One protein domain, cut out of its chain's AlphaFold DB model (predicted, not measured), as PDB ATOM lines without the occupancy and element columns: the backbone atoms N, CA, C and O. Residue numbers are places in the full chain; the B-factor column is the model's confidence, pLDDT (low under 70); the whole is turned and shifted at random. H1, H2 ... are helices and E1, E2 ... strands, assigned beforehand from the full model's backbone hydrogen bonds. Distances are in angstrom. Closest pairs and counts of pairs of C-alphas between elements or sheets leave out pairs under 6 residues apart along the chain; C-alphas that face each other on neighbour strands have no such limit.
ATOM      1  N   THR A   7     -28.068  48.221   7.143       87.50
ATOM      2  CA  THR A   7     -27.253  47.807   8.294       87.50
ATOM      3  C   THR A   7     -25.750  47.789   7.993       87.50
ATOM      4  O   THR A   7     -24.958  48.103   8.881       87.50
ATOM      5  N   ALA A   8     -25.337  47.463   6.764       90.06
ATOM      6  CA  ALA A   8     -23.934  47.522   6.355       90.06
ATOM      7  C   ALA A   8     -23.435  48.969   6.200       90.06
ATOM      8  O   ALA A   8     -22.333  49.280   6.653       90.06
ATOM      9  N   THR A   9     -24.262  49.865   5.652       92.31
ATOM     10  CA  THR A   9     -23.984  51.309   5.599       92.31
ATOM     11  C   THR A   9     -23.871  51.908   7.004       92.31
ATOM     12  O   THR A   9     -22.913  52.624   7.291       92.31
ATOM     13  N   VAL A  10     -24.787  51.570   7.919       94.31
ATOM     14  CA  VAL A  10     -24.734  51.991   9.335       94.31
ATOM     15  C   VAL A  10     -23.468  51.478  10.036       94.31
ATOM     16  O   VAL A  10     -22.787  52.238  10.726       94.31
ATOM     17  N   LEU A  11     -23.101  50.211   9.816       94.31
ATOM     18  CA  LEU A  11     -21.861  49.624  10.331       94.31
ATOM     19  C   LEU A  11     -20.611  50.340   9.789       94.31
ATOM     20  O   LEU A  11     -19.698  50.638  10.561       94.31
ATOM     21  N   GLY A  12     -20.582  50.652   8.490       94.31
ATOM     22  CA  GLY A  12     -19.499  51.416   7.870       94.31
ATOM     23  C   GLY A  12     -19.370  52.821   8.459       94.31
ATOM     24  O   GLY A  12     -18.293  53.215   8.900       94.31
ATOM     25  N   GLN A  13     -20.483  53.546   8.597       95.31
ATOM     26  CA  GLN A  13     -20.497  54.870   9.226       95.31
ATOM     27  C   GLN A  13     -19.996  54.839  10.679       95.31
ATOM     28  O   GLN A  13     -19.279  55.748  11.095       95.31
ATOM     29  N   ALA A  14     -20.319  53.798  11.453       96.69
ATOM     30  CA  ALA A  14     -19.825  53.659  12.823       96.69
ATOM     31  C   ALA A  14     -18.303  53.428  12.872       96.69
ATOM     32  O   ALA A  14     -17.614  54.021  13.709       96.69
ATOM     33  N   ILE A  15     -17.768  52.614  11.952       95.75
ATOM     34  CA  ILE A  15     -16.320  52.426  11.757       95.75
ATOM     35  C   ILE A  15     -15.658  53.764  11.401       95.75
ATOM     36  O   ILE A  15     -14.667  54.148  12.028       95.75
ATOM     37  N   ASP A  16     -16.236  54.510  10.458       94.81
ATOM     38  CA  ASP A  16     -15.730  55.812  10.022       94.81
ATOM     39  C   ASP A  16     -15.697  56.819  11.186       94.81
ATOM     40  O   ASP A  16     -14.696  57.516  11.358       94.81
ATOM     41  N   VAL A  17     -16.743  56.884  12.021       95.31
ATOM     42  CA  VAL A  17     -16.784  57.757  13.212       95.31
ATOM     43  C   VAL A  17     -15.617  57.468  14.157       95.31
ATOM     44  O   VAL A  17     -14.911  58.397  14.552       95.31
ATOM     45  N   VAL A  18     -15.374  56.194  14.493       94.00
ATOM     46  CA  VAL A  18     -14.259  55.805  15.374       94.00
ATOM     47  C   VAL A  18     -12.915  56.177  14.765       94.00
ATOM     48  O   VAL A  18     -12.083  56.784  15.440       94.00
ATOM     49  N   MET A  19     -12.694  55.824  13.498       92.69
ATOM     50  CA  MET A  19     -11.416  56.063  12.827       92.69
ATOM     51  C   MET A  19     -11.103  57.559  12.762       92.69
ATOM     52  O   MET A  19     -10.003  57.972  13.117       92.69
ATOM     53  N   ASN A  20     -12.085  58.385  12.392       92.06
ATOM     54  CA  ASN A  20     -11.927  59.838  12.310       92.06
ATOM     55  C   ASN A  20     -11.748  60.529  13.676       92.06
ATOM     56  O   ASN A  20     -11.191  61.624  13.720       92.06
ATOM     57  N   ALA A  21     -12.207  59.920  14.774       90.31
ATOM     58  CA  ALA A  21     -12.064  60.478  16.120       90.31
ATOM     59  C   ALA A  21     -10.788  60.018  16.848       90.31
ATOM     60  O   ALA A  21     -10.215  60.788  17.619       90.31
ATOM     61  N   LEU A  22     -10.351  58.770  16.633       87.81
ATOM     62  CA  LEU A  22      -9.305  58.126  17.440       87.81
ATOM     63  C   LEU A  22      -8.004  57.814  16.683       87.81
ATOM     64  O   LEU A  22      -6.996  57.550  17.338       87.81
ATOM     65  N   ILE A  23      -7.998  57.834  15.345       86.88
ATOM     66  CA  ILE A  23      -6.812  57.536  14.528       86.88
ATOM     67  C   ILE A  23      -6.367  58.804  13.781       86.88
ATOM     68  O   ILE A  23      -7.064  59.246  12.864       86.88
ATOM     69  N   PRO A  24      -5.210  59.402  14.128       82.19
ATOM     70  CA  PRO A  24      -4.732  60.606  13.457       82.19
ATOM     71  C   PRO A  24      -4.432  60.323  11.981       82.19
ATOM     72  O   PRO A  24      -3.800  59.325  11.642       82.19
ATOM     73  N   ILE A  25      -4.883  61.226  11.114       81.81
ATOM     74  CA  ILE A  25      -4.713  61.146   9.660       81.81
ATOM     75  C   ILE A  25      -3.400  61.829   9.271       81.81
ATOM     76  O   ILE A  25      -3.140  62.959   9.694       81.81
ATOM     77  N   SER A  26      -2.572  61.160   8.464       73.19
ATOM     78  CA  SER A  26      -1.409  61.797   7.843       73.19
ATOM     79  C   SER A  26      -1.813  62.559   6.575       73.19
ATOM     80  O   SER A  26      -2.901  62.390   6.036       73.19
ATOM     81  N   SER A  27      -0.933  63.422   6.066       65.69
ATOM     82  CA  SER A  27      -1.190  64.204   4.848       65.69
ATOM     83  C   SER A  27      -1.084  63.398   3.539       65.69
ATOM     84  O   SER A  27      -1.038  63.993   2.461       65.69
ATOM     85  N   GLN A  28      -1.018  62.066   3.617       73.88
ATOM     86  CA  GLN A  28      -0.957  61.149   2.480       73.88
ATOM     87  C   GLN A  28      -2.135  60.169   2.521       73.88
ATOM     88  O   GLN A  28      -2.723  59.932   3.574       73.88
ATOM     89  N   ASN A  29      -2.472  59.575   1.374       78.94
ATOM     90  CA  ASN A  29      -3.467  58.508   1.336       78.94
ATOM     91  C   ASN A  29      -2.899  57.266   2.033       78.94
ATOM     92  O   ASN A  29      -1.922  56.676   1.569       78.94
ATOM     93  N   GLU A  30      -3.538  56.857   3.122       85.88
ATOM     94  CA  GLU A  30      -3.196  55.664   3.893       85.88
ATOM     95  C   GLU A  30      -4.341  54.649   3.848       85.88
ATOM     96  O   GLU A  30      -5.500  55.004   3.647       85.88
ATOM     97  N   SER A  31      -4.023  53.372   4.059       88.38
ATOM     98  CA  SER A  31      -5.023  52.323   4.261       88.38
ATOM     99  C   SER A  31      -4.654  51.482   5.477       88.38
ATOM    100  O   SER A  31      -3.500  51.084   5.653       88.38
ATOM    101  N   ILE A  32      -5.638  51.227   6.338       88.44
ATOM    102  CA  ILE A  32      -5.484  50.402   7.535       88.44
ATOM    103  C   ILE A  32      -6.320  49.141   7.352       88.44
ATOM    104  O   ILE A  32      -7.535  49.194   7.147       88.44
ATOM    105  N   ARG A  33      -5.647  47.989   7.435       88.81
ATOM    106  CA  ARG A  33      -6.273  46.670   7.313       88.81
ATOM    107  C   ARG A  33      -6.575  46.065   8.668       88.81
ATOM    108  O   ARG A  33      -5.718  46.039   9.561       88.81
ATOM    109  N   TRP A  34      -7.768  45.496   8.765       87.00
ATOM    110  CA  TRP A  34      -8.203  44.733   9.922       87.00
ATOM    111  C   TRP A  34      -8.807  43.389   9.515       87.00
ATOM    112  O   TRP A  34      -9.292  43.221   8.393       87.00
ATOM    113  N   THR A  35      -8.707  42.407  10.408       76.56
ATOM    114  CA  THR A  35      -9.013  41.001  10.102       76.56
ATOM    115  C   THR A  35     -10.082  40.422  11.012       76.56
ATOM    116  O   THR A  35     -10.063  40.617  12.225       76.56
ATOM    117  N   LEU A  36     -10.983  39.643  10.418       73.94
ATOM    118  CA  LEU A  36     -12.081  38.955  11.083       73.94
ATOM    119  C   LEU A  36     -11.899  37.436  10.875       73.94
ATOM    120  O   LEU A  36     -11.984  36.941   9.752       73.94
ATOM    121  N   HIS A  37     -11.573  36.701  11.945       63.81
ATOM    122  CA  HIS A  37     -11.127  35.297  11.883       63.81
ATOM    123  C   HIS A  37     -12.304  34.306  11.869       63.81
ATOM    124  O   HIS A  37     -12.815  33.940  12.927       63.81
ATOM    125  N   ALA A  38     -12.773  33.892  10.690       56.34
ATOM    126  CA  ALA A  38     -13.889  32.958  10.534       56.34
ATOM    127  C   ALA A  38     -13.462  31.521  10.859       56.34
ATOM    128  O   ALA A  38     -12.337  31.131  10.557       56.34
ATOM    129  N   SER A  39     -14.357  30.711  11.428       50.28
ATOM    130  CA  SER A  39     -14.112  29.281  11.666       50.28
ATOM    131  C   SER A  39     -15.081  28.417  10.855       50.28
ATOM    132  O   SER A  39     -16.282  28.353  11.130       50.28
ATOM    133  N   ILE A  40     -14.554  27.732   9.836       48.66
ATOM    134  CA  ILE A  40     -15.335  26.844   8.972       48.66
ATOM    135  C   ILE A  40     -15.071  25.395   9.382       48.66
ATOM    136  O   ILE A  40     -14.002  24.831   9.144       48.66
ATOM    137  N   SER A  41     -16.090  24.769   9.967       42.34
ATOM    138  CA  SER A  41     -16.163  23.313  10.077       42.34
ATOM    139  C   SER A  41     -16.449  22.733   8.691       42.34
ATOM    140  O   SER A  41     -17.547  22.945   8.167       42.34
ATOM    141  N   SER A  42     -15.487  22.017   8.107       34.97
ATOM    142  CA  SER A  42     -15.704  21.281   6.857       34.97
ATOM    143  C   SER A  42     -16.839  20.260   7.029       34.97
ATOM    144  O   SER A  42     -16.806  19.504   8.007       34.97
ATOM    145  N   ILE A  63     -11.004  24.805   9.638       45.22
ATOM    146  CA  ILE A  63     -10.224  25.734   8.821       45.22
ATOM    147  C   ILE A  63     -10.561  27.149   9.289       45.22
ATOM    148  O   ILE A  63     -11.691  27.619   9.134       45.22
ATOM    149  N   ALA A  64      -9.575  27.826   9.876       53.44
ATOM    150  CA  ALA A  64      -9.666  29.249  10.162       53.44
ATOM    151  C   ALA A  64      -9.448  30.041   8.862       53.44
ATOM    152  O   ALA A  64      -8.406  29.904   8.221       53.44
ATOM    153  N   GLN A  65     -10.422  30.862   8.470       62.09
ATOM    154  CA  GLN A  65     -10.346  31.729   7.295       62.09
ATOM    155  C   GLN A  65     -10.347  33.195   7.733       62.09
ATOM    156  O   GLN A  65     -11.281  33.659   8.376       62.09
ATOM    157  N   GLU A  66      -9.318  33.954   7.369       68.00
ATOM    158  CA  GLU A  66      -9.222  35.369   7.735       68.00
ATOM    159  C   GLU A  66      -9.883  36.248   6.666       68.00
ATOM    160  O   GLU A  66      -9.403  36.347   5.535       68.00
ATOM    161  N   ILE A  67     -10.991  36.907   7.015       76.38
ATOM    162  CA  ILE A  67     -11.625  37.908   6.151       76.38
ATOM    163  C   ILE A  67     -10.945  39.251   6.421       76.38
ATOM    164  O   ILE A  67     -10.983  39.754   7.544       76.38
ATOM    165  N   THR A  68     -10.299  39.821   5.401       82.50
ATOM    166  CA  THR A  68      -9.578  41.099   5.517       82.50
ATOM    167  C   THR A  68     -10.411  42.259   4.981       82.50
ATOM    168  O   THR A  68     -10.821  42.277   3.813       82.50
ATOM    169  N   PHE A  69     -10.595  43.260   5.831       88.12
ATOM    170  CA  PHE A  69     -11.240  44.530   5.533       88.12
ATOM    171  C   PHE A  69     -10.202  45.651   5.505       88.12
ATOM    172  O   PHE A  69      -9.101  45.522   6.047       88.12
ATOM    173  N   GLU A  70     -10.559  46.759   4.867       89.19
ATOM    174  CA  GLU A  70      -9.682  47.905   4.661       89.19
ATOM    175  C   GLU A  70     -10.487  49.186   4.900       89.19
ATOM    176  O   GLU A  70     -11.653  49.285   4.503       89.19
ATOM    177  N   VAL A  71      -9.874  50.134   5.605       90.19
ATOM    178  CA  VAL A  71     -10.368  51.503   5.773       90.19
ATOM    179  C   VAL A  71      -9.337  52.416   5.126       90.19
ATOM    180  O   VAL A  71      -8.148  52.327   5.439       90.19
ATOM    181  N   GLU A  72      -9.778  53.266   4.209       91.56
ATOM    182  CA  GLU A  72      -8.925  54.130   3.392       91.56
ATOM    183  C   GLU A  72      -9.044  55.582   3.858       91.56
ATOM    184  O   GLU A  72     -10.113  56.010   4.293       91.56
ATOM    185  N   SER A  73      -7.958  56.349   3.768       88.88
ATOM    186  CA  SER A  73      -7.967  57.792   3.999       88.88
ATOM    187  C   SER A  73      -7.796  58.569   2.697       88.88
ATOM    188  O   SER A  73      -6.886  58.298   1.915       88.88
ATOM    189  N   ASP A  74      -8.630  59.594   2.506       82.88
ATOM    190  CA  ASP A  74      -8.501  60.590   1.430       82.88
ATOM    191  C   ASP A  74      -7.560  61.764   1.800       82.88
ATOM    192  O   ASP A  74      -7.578  62.819   1.159       82.88
ATOM    193  N   GLY A  75      -6.781  61.613   2.880       77.56
ATOM    194  CA  GLY A  75      -5.950  62.664   3.473       77.56
ATOM    195  C   GLY A  75      -6.727  63.681   4.325       77.56
ATOM    196  O   GLY A  75      -6.142  64.655   4.801       77.56
ATOM    197  N   LYS A  76      -8.043  63.494   4.517       83.19
ATOM    198  CA  LYS A  76      -8.897  64.326   5.390       83.19
ATOM    199  C   LYS A  76      -9.825  63.519   6.289       83.19
ATOM    200  O   LYS A  76     -10.135  63.986   7.385       83.19
ATOM    201  N   ARG A  77     -10.310  62.369   5.821       90.50
ATOM    202  CA  ARG A  77     -11.184  61.447   6.549       90.50
ATOM    203  C   ARG A  77     -10.851  59.997   6.230       90.50
ATOM    204  O   ARG A  77     -10.463  59.673   5.113       90.50
ATOM    205  N   TRP A  78     -11.045  59.134   7.216       91.75
ATOM    206  CA  TRP A  78     -11.139  57.689   7.040       91.75
ATOM    207  C   TRP A  78     -12.524  57.306   6.518       91.75
ATOM    208  O   TRP A  78     -13.523  57.867   6.981       91.75
ATOM    209  N   LYS A  79     -12.568  56.343   5.593       93.44
ATOM    210  CA  LYS A  79     -13.786  55.758   5.032       93.44
ATOM    211  C   LYS A  79     -13.655  54.243   4.836       93.44
ATOM    212  O   LYS A  79     -12.641  53.754   4.336       93.44
ATOM    213  N   SER A  80     -14.688  53.504   5.215       91.81
ATOM    214  CA  SER A  80     -14.777  52.046   5.127       91.81
ATOM    215  C   SER A  80     -15.469  51.549   3.849       91.81
ATOM    216  O   SER A  80     -16.219  52.264   3.181       91.81
ATOM    217  N   GLN A  81     -15.192  50.293   3.484       88.38
ATOM    218  CA  GLN A  81     -15.750  49.635   2.297       88.38
ATOM    219  C   GLN A  81     -17.080  48.922   2.622       88.38
ATOM    220  O   GLN A  81     -17.093  47.730   2.940       88.38
ATOM    221  N   GLU A  82     -18.200  49.649   2.519       90.25
ATOM    222  CA  GLU A  82     -19.563  49.164   2.824       90.25
ATOM    223  C   GLU A  82     -19.916  47.840   2.112       90.25
ATOM    224  O   GLU A  82     -20.397  46.908   2.757       90.25
ATOM    225  N   ASP A  83     -19.579  47.695   0.823       87.00
ATOM    226  CA  ASP A  83     -19.859  46.484   0.028       87.00
ATOM    227  C   ASP A  83     -19.254  45.201   0.636       87.00
ATOM    228  O   ASP A  83     -19.845  44.120   0.560       87.00
ATOM    229  N   ARG A  84     -18.065  45.293   1.260       86.38
ATOM    230  CA  ARG A  84     -17.425  44.137   1.916       86.38
ATOM    231  C   ARG A  84     -18.085  43.802   3.247       86.38
ATOM    232  O   ARG A  84     -18.198  42.623   3.584       86.38
ATOM    233  N   LEU A  85     -18.506  44.820   3.997       88.56
ATOM    234  CA  LEU A  85     -19.241  44.647   5.252       88.56
ATOM    235  C   LEU A  85     -20.591  43.967   4.988       88.56
ATOM    236  O   LEU A  85     -20.956  43.032   5.701       88.56
ATOM    237  N   ASP A  86     -21.278  44.364   3.914       87.81
ATOM    238  CA  ASP A  86     -22.548  43.767   3.503       87.81
ATOM    239  C   ASP A  86     -22.390  42.316   3.036       87.81
ATOM    240  O   ASP A  86     -23.165  41.440   3.426       87.81
ATOM    241  N   ALA A  87     -21.331  42.022   2.270       85.12
ATOM    242  CA  ALA A  87     -20.995  40.655   1.880       85.12
ATOM    243  C   ALA A  87     -20.732  39.753   3.103       85.12
ATOM    244  O   ALA A  87     -21.197  38.613   3.135       85.12
ATOM    245  N   ALA A  88     -20.036  40.261   4.126       82.06
ATOM    246  CA  ALA A  88     -19.760  39.519   5.355       82.06
ATOM    247  C   ALA A  88     -21.022  39.285   6.207       82.06
ATOM    248  O   ALA A  88     -21.255  38.160   6.654       82.06
ATOM    249  N   LEU A  89     -21.864  40.311   6.387       80.19
ATOM    250  CA  LEU A  89     -23.160  40.186   7.068       80.19
ATOM    251  C   LEU A  89     -24.082  39.195   6.343       80.19
ATOM    252  O   LEU A  89     -24.657  38.310   6.979       80.19
ATOM    253  N   SER A  90     -24.172  39.299   5.016       82.69
ATOM    254  CA  SER A  90     -24.986  38.418   4.173       82.69
ATOM    255  C   SER A  90     -24.522  36.962   4.237       82.69
ATOM    256  O   SER A  90     -25.346  36.063   4.409       82.69
ATOM    257  N   LEU A  91     -23.207  36.717   4.165       76.81
ATOM    258  CA  LEU A  91     -22.623  35.380   4.301       76.81
ATOM    259  C   LEU A  91     -22.919  34.773   5.681       76.81
ATOM    260  O   LEU A  91     -23.289  33.601   5.779       76.81
ATOM    261  N   TRP A  92     -22.797  35.568   6.748       74.62
ATOM    262  CA  TRP A  92     -23.032  35.095   8.113       74.62
ATOM    263  C   TRP A  92     -24.515  34.790   8.365       74.62
ATOM    264  O   TRP A  92     -24.842  33.717   8.875       74.62
ATOM    265  N   MET A  93     -25.417  35.674   7.924       72.50
ATOM    266  CA  MET A  93     -26.867  35.447   7.957       72.50
ATOM    267  C   MET A  93     -27.275  34.209   7.150       72.50
ATOM    268  O   MET A  93     -28.087  33.413   7.627       72.50
ATOM    269  N   TYR A  94     -26.681  34.002   5.969       70.12
ATOM    270  CA  TYR A  94     -26.906  32.801   5.164       70.12
ATOM    271  C   TYR A  94     -26.456  31.529   5.895       70.12
ATOM    272  O   TYR A  94     -27.215  30.563   5.938       70.12
ATOM    273  N   HIS A  95     -25.273  31.520   6.523       66.81
ATOM    274  CA  HIS A  95     -24.788  30.343   7.262       66.81
ATOM    275  C   HIS A  95     -25.675  30.029   8.475       66.81
ATOM    276  O   HIS A  95     -26.024  28.866   8.701       66.81
ATOM    277  N   ILE A  96     -26.097  31.053   9.227       64.31
ATOM    278  CA  ILE A  96     -27.051  30.882  10.334       64.31
ATOM    279  C   ILE A  96     -28.347  30.265   9.800       64.31
ATOM    280  O   ILE A  96     -28.776  29.226  10.304       64.31
ATOM    281  N   HIS A  97     -28.912  30.831   8.727       61.72
ATOM    282  CA  HIS A  97     -30.127  30.311   8.109       61.72
ATOM    283  C   HIS A  97     -29.969  28.849   7.655       61.72
ATOM    284  O   HIS A  97     -30.768  27.999   8.049       61.72
ATOM    285  N   GLN A  98     -28.897  28.530   6.921       58.94
ATOM    286  CA  GLN A  98     -28.616  27.188   6.403       58.94
ATOM    287  C   GLN A  98     -28.595  26.133   7.517       58.94
ATOM    288  O   GLN A  98     -29.213  25.080   7.362       58.94
ATOM    289  N   ARG A  99     -27.947  26.417   8.658       55.19
ATOM    290  CA  ARG A  99     -27.938  25.494   9.807       55.19
ATOM    291  C   ARG A  99     -29.289  25.420  10.519       55.19
ATOM    292  O   ARG A  99     -29.683  24.331  10.915       55.19
ATOM    293  N   THR A 100     -30.028  26.527  10.649       49.47
ATOM    294  CA  THR A 100     -31.390  26.487  11.229       49.47
ATOM    295  C   THR A 100     -32.406  25.746  10.355       49.47
ATOM    296  O   THR A 100     -33.431  25.299  10.862       49.47
ATOM    297  N   SER A 101     -32.133  25.616   9.055       43.28
ATOM    298  CA  SER A 101     -33.001  24.946   8.081       43.28
ATOM    299  C   SER A 101     -32.617  23.493   7.786       43.28
ATOM    300  O   SER A 101     -33.349  22.826   7.056       43.28
TER     301      SER A 101
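What this domain is: This is residues 7 to 42 and 63 to 101 of the 559 residues of an uncharacterized protein of Ascodesmis nigricans (UniProt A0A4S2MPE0). A long ribbon of two antiparallel strands, E1 and E2, has short E3 beside one end of E2, with H1 packed over E3; H2 runs back beside the ribbon, and residues 93 to 101 stick out. The printed part has 75 residues, ordered H1, E1, E2, E3, H2 among links, mixed in class and loose: radius of gyration of the C-alphas 14.9 A, spans 49 by 25 by 18 A.

How they stand to each other: E1, residues 31 to 41, is antiparallel to E2, residues 63 to 73, with N 32 and O 71 2.9 A apart. E2 and E3, residues 78 to 80, form an antiparallel hairpin, with N 79 and O 72 2.8 A apart. H1, residues 7 to 22, is on the sheet, over E3, at a height of 6.2 A: two layers, a helix on one face. H2, residues 82 to 100, only grazes the sheet. H1 touches H2 with residues 7 to 12 alone, at a steep tilt of 51 degrees, opposite ways; the closest C-alphas, of Ala 8 and Asp 86, are 4.9 A apart. In both helices every O i to N i+4 pair is within hydrogen-bond range.

Where its parts are: H1 begins at C-alpha 7 (-27.253, 47.807, 8.294). E1 measures 31.6 A, E2 32.5 A, and H2 26.9 A, ending at C-alpha 100 (-31.390, 26.487, 11.229).

The domain as a whole: Residues 43 to 62 are not printed; C-alphas 42 and 63 are 7.3 A apart. Residues 27, 37 to 42, 63 to 66 and 95 to 101 have pLDDT under 70.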